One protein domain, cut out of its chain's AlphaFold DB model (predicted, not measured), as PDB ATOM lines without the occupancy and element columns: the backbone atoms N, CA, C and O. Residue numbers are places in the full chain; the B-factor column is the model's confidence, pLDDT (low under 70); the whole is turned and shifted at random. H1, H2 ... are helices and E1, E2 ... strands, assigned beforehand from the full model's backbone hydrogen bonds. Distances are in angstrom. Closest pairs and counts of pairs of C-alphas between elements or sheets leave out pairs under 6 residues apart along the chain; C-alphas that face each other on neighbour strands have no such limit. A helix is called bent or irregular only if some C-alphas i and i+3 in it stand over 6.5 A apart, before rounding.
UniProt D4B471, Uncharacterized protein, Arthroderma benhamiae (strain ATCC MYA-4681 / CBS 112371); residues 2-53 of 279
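This is residues 2 to 53 of the 279 residues of an uncharacterized protein of Arthroderma benhamiae (strain ATCC MYA-4681 / CBS 112371) (UniProt D4B471). A single helix, H2, runs along the middle of this elongated model, with a small two-stranded hairpin, E1 and E2, packed by its strand E1 on the later part of the helix. The short helix H1 lies near the early part of H2, and the long link between the two helices swings out into a loop whose residues 9 to 14 stick out at one end; the unnamed tail after E2 reaches toward the other end. The printed part has 52 residues with two named helices and two named strands, in the order H1, H2, E1, E2; the sheet E1 - E2 is antiparallel. The class is mixed, helices and strands, with under half of the residues in named elements. The whole is only just loose, close to compact, with a radius of gyration of the C-alphas of 12.2 A and spans of 39 by 18 by 18 A.

Start at C-alpha 2, at (-26.289, -18.707, 29.719), where H1 begins; it holds residues 2 to 6, Phe 2 to Phe 6, and measures 6.0 A from first to last C-alpha. Read on through the next 11 residues to C-alpha 18, at (-29.745, -12.408, 21.429). There H2 begins, residues 18 to 30, Thr 18 to Arg 30, and it runs 18.1 A to C-alpha 30. With 13 residues it is the longest helix, and neither helix is bent. After four more residues comes E1, residues 35 to 37, Ile 35 to Tyr 37, 6.4 A long. Another four residues lead to E2, residues 42 to 44, Val 42 to Phe 44, 6.6 A long, which ends at C-alpha 44, at (-14.802, -16.427, 33.270).

Begin with H1 and look across to H2: the two are close but not clearly touching, with 2 pairs of C-alphas within 8 A, the closest being those of Met 3 and Phe 21 at 7.2 A. Their centres are 13.0 A apart. H1 is apart from both E1 and E2. Now go to the far end of H2, where it has 7 pairs of C-alphas within 8 A of E1; the closest are those of Ser 29 and Ile 35, 4.9 A apart. Its residues 22 to 30 make 16 pairs of C-alphas within 10 A with E1 and 4 with E2. H2 and E2 are only just apart, with their closest C-alphas at 8.2 A. E1 and E2 form a hairpin, antiparallel at 163 degrees between their directions. Their C-alphas face each other at 35 and 44, 4.5 A apart, and at 37 and 42, 4.8 A apart. Look there at the backbone: N 36 and O 43 are 2.8 A apart and N 43 and O 36 are 2.9 A apart, both within hydrogen-bond range. Inside H1 and H2, every O i to N i+4 pair is within hydrogen-bond range.

To see the full length, go from C-alpha 13 to C-alpha 50: those of Glu 13 and Thr 50 are the two farthest apart, at 38.7 A. The C-alphas of Phe 2 and Arg 53, the first and last printed, are 19.3 A apart. The printed part has no cut; it runs from residue 2 to residue 53 of a full chain of 279 residues. The link from H1 to H2 is long, and within it residues 9 to 14 stand free; the links from H2 to E1 and from E1 to E2 are tight. The mean pLDDT of the printed part is 76.7, and residues 10 to 14 and 47 to 52 are under 70, low confidence.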
ATOM      1  N   PHE A   2     -26.592 -20.060  29.225       72.50
ATOM      2  CA  PHE A   2     -26.289 -18.707  29.719       72.50
ATOM      3  C   PHE A   2     -27.400 -17.685  29.420       72.50
ATOM      4  O   PHE A   2     -27.998 -17.147  30.339       72.50
ATOM      5  N   MET A   3     -27.780 -17.512  28.149       74.44
ATOM      6  CA  MET A   3     -28.850 -16.572  27.776       74.44
ATOM      7  C   MET A   3     -30.202 -16.895  28.431       74.44
ATOM      8  O   MET A   3     -30.937 -15.979  28.749       74.44
ATOM      9  N   LEU A   4     -30.523 -18.174  28.670       72.06
ATOM     10  CA  LEU A   4     -31.783 -18.566  29.318       72.06
ATOM     11  C   LEU A   4     -31.775 -18.255  30.819       72.06
ATOM     12  O   LEU A   4     -32.776 -17.802  31.354       72.06
ATOM     13  N   GLN A   5     -30.646 -18.484  31.489       73.25
ATOM     14  CA  GLN A   5     -30.495 -18.217  32.919       73.25
ATOM     15  C   GLN A   5     -30.451 -16.714  33.219       73.25
ATOM     16  O   GLN A   5     -30.911 -16.273  34.267       73.25
ATOM     17  N   PHE A   6     -29.910 -15.934  32.286       74.88
ATOM     18  CA  PHE A   6     -29.669 -14.506  32.451       74.88
ATOM     19  C   PHE A   6     -30.644 -13.619  31.664       74.88
ATOM     20  O   PHE A   6     -30.519 -12.397  31.704       74.88
ATOM     21  N   ALA A   7     -31.636 -14.202  30.981       71.81
ATOM     22  CA  ALA A   7     -32.642 -13.465  30.206       71.81
ATOM     23  C   ALA A   7     -33.376 -12.401  31.037       71.81
ATOM     24  O   ALA A   7     -33.759 -11.367  30.500       71.81
ATOM     25  N   HIS A   8     -33.525 -12.651  32.341       72.94
ATOM     26  CA  HIS A   8     -34.280 -11.821  33.278       72.94
ATOM     27  C   HIS A   8     -33.399 -10.976  34.214       72.94
ATOM     28  O   HIS A   8     -33.887 -10.512  35.240       72.94
ATOM     29  N   ILE A   9     -32.111 -10.756  33.898       72.81
ATOM     30  CA  ILE A   9     -31.210  -9.958  34.761       72.81
ATOM     31  C   ILE A   9     -31.793  -8.569  35.087       72.81
ATOM     32  O   ILE A   9     -31.579  -8.064  36.185       72.81
ATOM     33  N   PHE A  10     -32.518  -7.951  34.149       64.62
ATOM     34  CA  PHE A  10     -33.043  -6.587  34.294       64.62
ATOM     35  C   PHE A  10     -34.507  -6.521  34.774       64.62
ATOM     36  O   PHE A  10     -35.039  -5.424  34.924       64.62
ATOM     37  N   GLY A  11     -35.144  -7.665  35.060       65.62
ATOM     38  CA  GLY A  11     -36.545  -7.767  35.496       65.62
ATOM     39  C   GLY A  11     -37.403  -8.662  34.594       65.62
ATOM     40  O   GLY A  11     -36.966  -9.097  33.529       65.62
ATOM     41  N   GLU A  12     -38.639  -8.954  35.021       63.28
ATOM     42  CA  GLU A  12     -39.573  -9.813  34.268       63.28
ATOM     43  C   GLU A  12     -40.054  -9.180  32.948       63.28
ATOM     44  O   GLU A  12     -40.373  -9.910  32.012       63.28
ATOM     45  N   GLU A  13     -40.053  -7.845  32.832       60.22
ATOM     46  CA  GLU A  13     -40.586  -7.136  31.654       60.22
ATOM     47  C   GLU A  13     -39.564  -6.870  30.538       60.22
ATOM     48  O   GLU A  13     -39.945  -6.639  29.390       60.22
ATOM     49  N   THR A  14     -38.263  -6.921  30.829       65.31
ATOM     50  CA  THR A  14     -37.209  -6.612  29.851       65.31
ATOM     51  C   THR A  14     -36.385  -7.852  29.542       65.31
ATOM     52  O   THR A  14     -35.407  -8.155  30.225       65.31
ATOM     53  N   LEU A  15     -36.778  -8.561  28.485       70.81
ATOM     54  CA  LEU A  15     -35.999  -9.657  27.919       70.81
ATOM     55  C   LEU A  15     -34.909  -9.085  27.011       70.81
ATOM     56  O   LEU A  15     -35.215  -8.414  26.025       70.81
ATOM     57  N   LEU A  16     -33.642  -9.366  27.318       74.81
ATOM     58  CA  LEU A  16     -32.554  -9.031  26.398       74.81
ATOM     59  C   LEU A  16     -32.652  -9.884  25.132       74.81
ATOM     60  O   LEU A  16     -32.789 -11.109  25.200       74.81
ATOM     61  N   SER A  17     -32.518  -9.239  23.974       81.38
ATOM     62  CA  SER A  17     -32.402  -9.938  22.699       81.38
ATOM     63  C   SER A  17     -31.066 -10.679  22.607       81.38
ATOM     64  O   SER A  17     -30.073 -10.311  23.239       81.38
ATOM     65  N   THR A  18     -30.996 -11.701  21.752       80.69
ATOM     66  CA  THR A  18     -29.745 -12.408  21.429       80.69
ATOM     67  C   THR A  18     -28.652 -11.437  20.972       80.69
ATOM     68  O   THR A  18     -27.479 -11.618  21.297       80.69
ATOM     69  N   THR A  19     -29.030 -10.383  20.241       83.75
ATOM     70  CA  THR A  19     -28.102  -9.333  19.802       83.75
ATOM     71  C   THR A  19     -27.552  -8.547  20.987       83.75
ATOM     72  O   THR A  19     -26.344  -8.330  21.054       83.75
ATOM     73  N   ASP A  20     -28.400  -8.198  21.955       84.62
ATOM     74  CA  ASP A  20     -27.998  -7.459  23.155       84.62
ATOM     75  C   ASP A  20     -27.041  -8.291  24.011       84.62
ATOM     76  O   ASP A  20     -26.016  -7.788  24.466       84.62
ATOM     77  N   PHE A  21     -27.308  -9.594  24.154       84.69
ATOM     78  CA  PHE A  21     -26.383 -10.517  24.814       84.69
ATOM     79  C   PHE A  21     -25.033 -10.596  24.108       84.69
ATOM     80  O   PHE A  21     -24.002 -10.592  24.773       84.69
ATOM     81  N   ASN A  22     -25.009 -10.646  22.776       83.62
ATOM     82  CA  ASN A  22     -23.752 -10.667  22.030       83.62
ATOM     83  C   ASN A  22     -22.962  -9.368  22.210       83.62
ATOM     84  O   ASN A  22     -21.747  -9.421  22.405       83.62
ATOM     85  N   VAL A  23     -23.633  -8.213  22.193       86.25
ATOM     86  CA  VAL A  23     -22.992  -6.917  22.462       86.25
ATOM     87  C   VAL A  23     -22.457  -6.872  23.891       86.25
ATOM     88  O   VAL A  23     -21.301  -6.504  24.087       86.25
ATOM     89  N   LEU A  24     -23.238  -7.320  24.877       85.75
ATOM     90  CA  LEU A  24     -22.829  -7.382  26.281       85.75
ATOM     91  C   LEU A  24     -21.620  -8.303  26.483       85.75
ATOM     92  O   LEU A  24     -20.655  -7.914  27.131       85.75
ATOM     93  N   LEU A  25     -21.642  -9.508  25.910       85.50
ATOM     94  CA  LEU A  25     -20.533 -10.460  26.004       85.50
ATOM     95  C   LEU A  25     -19.276  -9.927  25.307       85.50
ATOM     96  O   LEU A  25     -18.169 -10.076  25.822       85.50
ATOM     97  N   THR A  26     -19.440  -9.236  24.178       84.25
ATOM     98  CA  THR A  26     -18.326  -8.580  23.483       84.25
ATOM     99  C   THR A  26     -17.756  -7.428  24.312       84.25
ATOM    100  O   THR A  26     -16.540  -7.309  24.429       84.25
ATOM    101  N   PHE A  27     -18.611  -6.615  24.940       85.31
ATOM    102  CA  PHE A  27     -18.207  -5.535  25.842       85.31
ATOM    103  C   PHE A  27     -17.467  -6.068  27.078       85.31
ATOM    104  O   PHE A  27     -16.401  -5.571  27.433       85.31
ATOM    105  N   LEU A  28     -17.982  -7.123  27.711       85.38
ATOM    106  CA  LEU A  28     -17.358  -7.742  28.884       85.38
ATOM    107  C   LEU A  28     -16.002  -8.389  28.559       85.38
ATOM    108  O   LEU A  28     -15.105  -8.365  29.403       85.38
ATOM    109  N   SER A  29     -15.852  -8.931  27.348       84.31
ATOM    110  CA  SER A  29     -14.592  -9.492  26.853       84.31
ATOM    111  C   SER A  29     -13.576  -8.401  26.501       84.31
ATOM    112  O   SER A  29     -12.452  -8.413  26.993       84.31
ATOM    113  N   ARG A  30     -13.979  -7.399  25.708       81.19
ATOM    114  CA  ARG A  30     -13.075  -6.365  25.183       81.19
ATOM    115  C   ARG A  30     -12.751  -5.267  26.195       81.19
ATOM    116  O   ARG A  30     -11.588  -4.923  26.365       81.19
ATOM    117  N   ASP A  31     -13.776  -4.702  26.830       79.06
ATOM    118  CA  ASP A  31     -13.654  -3.446  27.581       79.06
ATOM    119  C   ASP A  31     -13.449  -3.690  29.084       79.06
ATOM    120  O   ASP A  31     -12.860  -2.859  29.774       79.06
ATOM    121  N   ARG A  32     -13.909  -4.835  29.608       80.62
ATOM    122  CA  ARG A  32     -13.721  -5.215  31.020       80.62
ATOM    123  C   ARG A  32     -12.703  -6.336  31.228       80.62
ATOM    124  O   ARG A  32     -12.184  -6.439  32.333       80.62
ATOM    125  N   ASN A  33     -12.416  -7.144  30.204       77.19
ATOM    126  CA  ASN A  33     -11.489  -8.284  30.251       77.19
ATOM    127  C   ASN A  33     -11.749  -9.250  31.431       77.19
ATOM    128  O   ASN A  33     -10.832  -9.798  32.036       77.19
ATOM    129  N   ILE A  34     -13.028  -9.426  31.787       82.62
ATOM    130  CA  ILE A  34     -13.464 -10.337  32.867       82.62
ATOM    131  C   ILE A  34     -13.804 -11.718  32.291       82.62
ATOM    132  O   ILE A  34     -13.780 -12.725  32.995       82.62
ATOM    133  N   ILE A  35     -14.134 -11.775  31.000       85.38
ATOM    134  CA  ILE A  35     -14.515 -13.008  30.315       85.38
ATOM    135  C   ILE A  35     -13.747 -13.160  29.010       85.38
ATOM    136  O   ILE A  35     -13.376 -12.174  28.383       85.38
ATOM    137  N   LEU A  36     -13.581 -14.399  28.563       82.31
ATOM    138  CA  LEU A  36     -13.224 -14.725  27.190       82.31
ATOM    139  C   LEU A  36     -14.465 -15.266  26.487       82.31
ATOM    140  O   LEU A  36     -15.199 -16.087  27.044       82.31
ATOM    141  N   TYR A  37     -14.701 -14.797  25.264       82.75
ATOM    142  CA  TYR A  37     -15.866 -15.173  24.473       82.75
ATOM    143  C   TYR A  37     -15.471 -15.481  23.031       82.75
ATOM    144  O   TYR A  37     -14.915 -14.626  22.349       82.75
ATOM    145  N   ASP A  38     -15.807 -16.688  22.574       79.50
ATOM    146  CA  ASP A  38     -15.561 -17.180  21.206       79.50
ATOM    147  C   ASP A  38     -16.876 -17.355  20.416       79.50
ATOM    148  O   ASP A  38     -17.055 -18.273  19.623       79.50
ATOM    149  N   GLY A  39     -17.910 -16.562  20.722       77.31
ATOM    150  CA  GLY A  39     -19.227 -16.683  20.071       77.31
ATOM    151  C   GLY A  39     -20.080 -17.873  20.545       77.31
ATOM    152  O   GLY A  39     -21.303 -17.845  20.431       77.31
ATOM    153  N   LYS A  40     -19.455 -18.917  21.100       79.50
ATOM    154  CA  LYS A  40     -20.130 -20.136  21.581       79.50
ATOM    155  C   LYS A  40     -19.866 -20.434  23.054       79.50
ATOM    156  O   LYS A  40     -20.785 -20.828  23.772       79.50
ATOM    157  N   THR A  41     -18.627 -20.247  23.496       82.31
ATOM    158  CA  THR A  41     -18.185 -20.553  24.860       82.31
ATOM    159  C   THR A  41     -17.855 -19.259  25.587       82.31
ATOM    160  O   THR A  41     -17.194 -18.387  25.027       82.31
ATOM    161  N   VAL A  42     -18.330 -19.143  26.828       84.00
ATOM    162  CA  VAL A  42     -17.987 -18.052  27.746       84.00
ATOM    163  C   VAL A  42     -17.123 -18.646  28.851       84.00
ATOM    164  O   VAL A  42     -17.587 -19.523  29.580       84.00
ATOM    165  N   LYS A  43     -15.883 -18.172  28.969       84.00
ATOM    166  CA  LYS A  43     -14.985 -18.495  30.082       84.00
ATOM    167  C   LYS A  43     -14.866 -17.276  30.982       84.00
ATOM    168  O   LYS A  43     -14.600 -16.183  30.496       84.00
ATOM    169  N   PHE A  44     -15.069 -17.464  32.279       84.50
ATOM    170  CA  PHE A  44     -14.802 -16.427  33.270       84.50
ATOM    171  C   PHE A  44     -13.330 -16.487  33.644       84.50
ATOM    172  O   PHE A  44     -12.817 -17.568  33.919       84.50
ATOM    173  N   ARG A  45     -12.657 -15.338  33.609       80.50
ATOM    174  CA  ARG A  45     -11.263 -15.225  34.018       80.50
ATOM    175  C   ARG A  45     -11.208 -15.232  35.544       80.50
ATOM    176  O   ARG A  45     -11.864 -14.409  36.180       80.50
ATOM    177  N   ASP A  46     -10.434 -16.145  36.112       74.81
ATOM    178  CA  ASP A  46     -10.061 -16.102  37.526       74.81
ATOM    179  C   ASP A  46      -8.761 -15.296  37.707       74.81
ATOM    180  O   ASP A  46      -7.989 -15.121  36.763       74.81
ATOM    181  N   ALA A  47      -8.479 -14.813  38.917       64.00
ATOM    182  CA  ALA A  47      -7.252 -14.081  39.240       64.00
ATOM    183  C   ALA A  47      -5.973 -14.913  38.996       64.00
ATOM    184  O   ALA A  47      -4.900 -14.349  38.790       64.00
ATOM    185  N   SER A  48      -6.093 -16.246  38.998       59.94
ATOM    186  CA  SER A  48      -5.021 -17.212  38.701       59.94
ATOM    187  C   SER A  48      -4.898 -17.549  37.202       59.94
ATOM    188  O   SER A  48      -3.962 -18.235  36.778       59.94
ATOM    189  N   ASP A  49      -5.850 -17.096  36.382       65.62
ATOM    190  CA  ASP A  49      -5.978 -17.501  34.987       65.62
ATOM    191  C   ASP A  49      -5.156 -16.568  34.080       65.62
ATOM    192  O   ASP A  49      -5.558 -15.457  33.736       65.62
ATOM    193  N   THR A  50      -3.959 -17.017  33.698       62.66
ATOM    194  CA  THR A  50      -3.029 -16.272  32.827       62.66
ATOM    195  C   THR A  50      -3.301 -16.471  31.336       62.66
ATOM    196  O   THR A  50      -2.546 -15.990  30.491       62.66
ATOM    197  N   THR A  51      -4.333 -17.235  30.988       66.75
ATOM    198  CA  THR A  51      -4.622 -17.633  29.611       66.75
ATOM    199  C   THR A  51      -5.530 -16.613  28.933       66.75
ATOM    200  O   THR A  51      -6.654 -16.388  29.367       66.75
ATOM    201  N   ASP A  52      -5.078 -16.034  27.819       69.62
ATOM    202  CA  ASP A  52      -5.858 -15.060  27.034       69.62
ATOM    203  C   ASP A  52      -6.769 -15.703  25.973       69.62
ATOM    204  O   ASP A  52      -7.365 -15.014  25.145       69.62
ATOM    205  N   ARG A  53      -6.863 -17.035  25.949       77.00
ATOM    206  CA  ARG A  53      -7.595 -17.785  24.922       77.00
ATOM    207  C   ARG A  53      -8.318 -18.985  25.520       77.00
ATOM    208  O   ARG A  53      -7.830 -19.600  26.463       77.00
TER     209      ARG A  53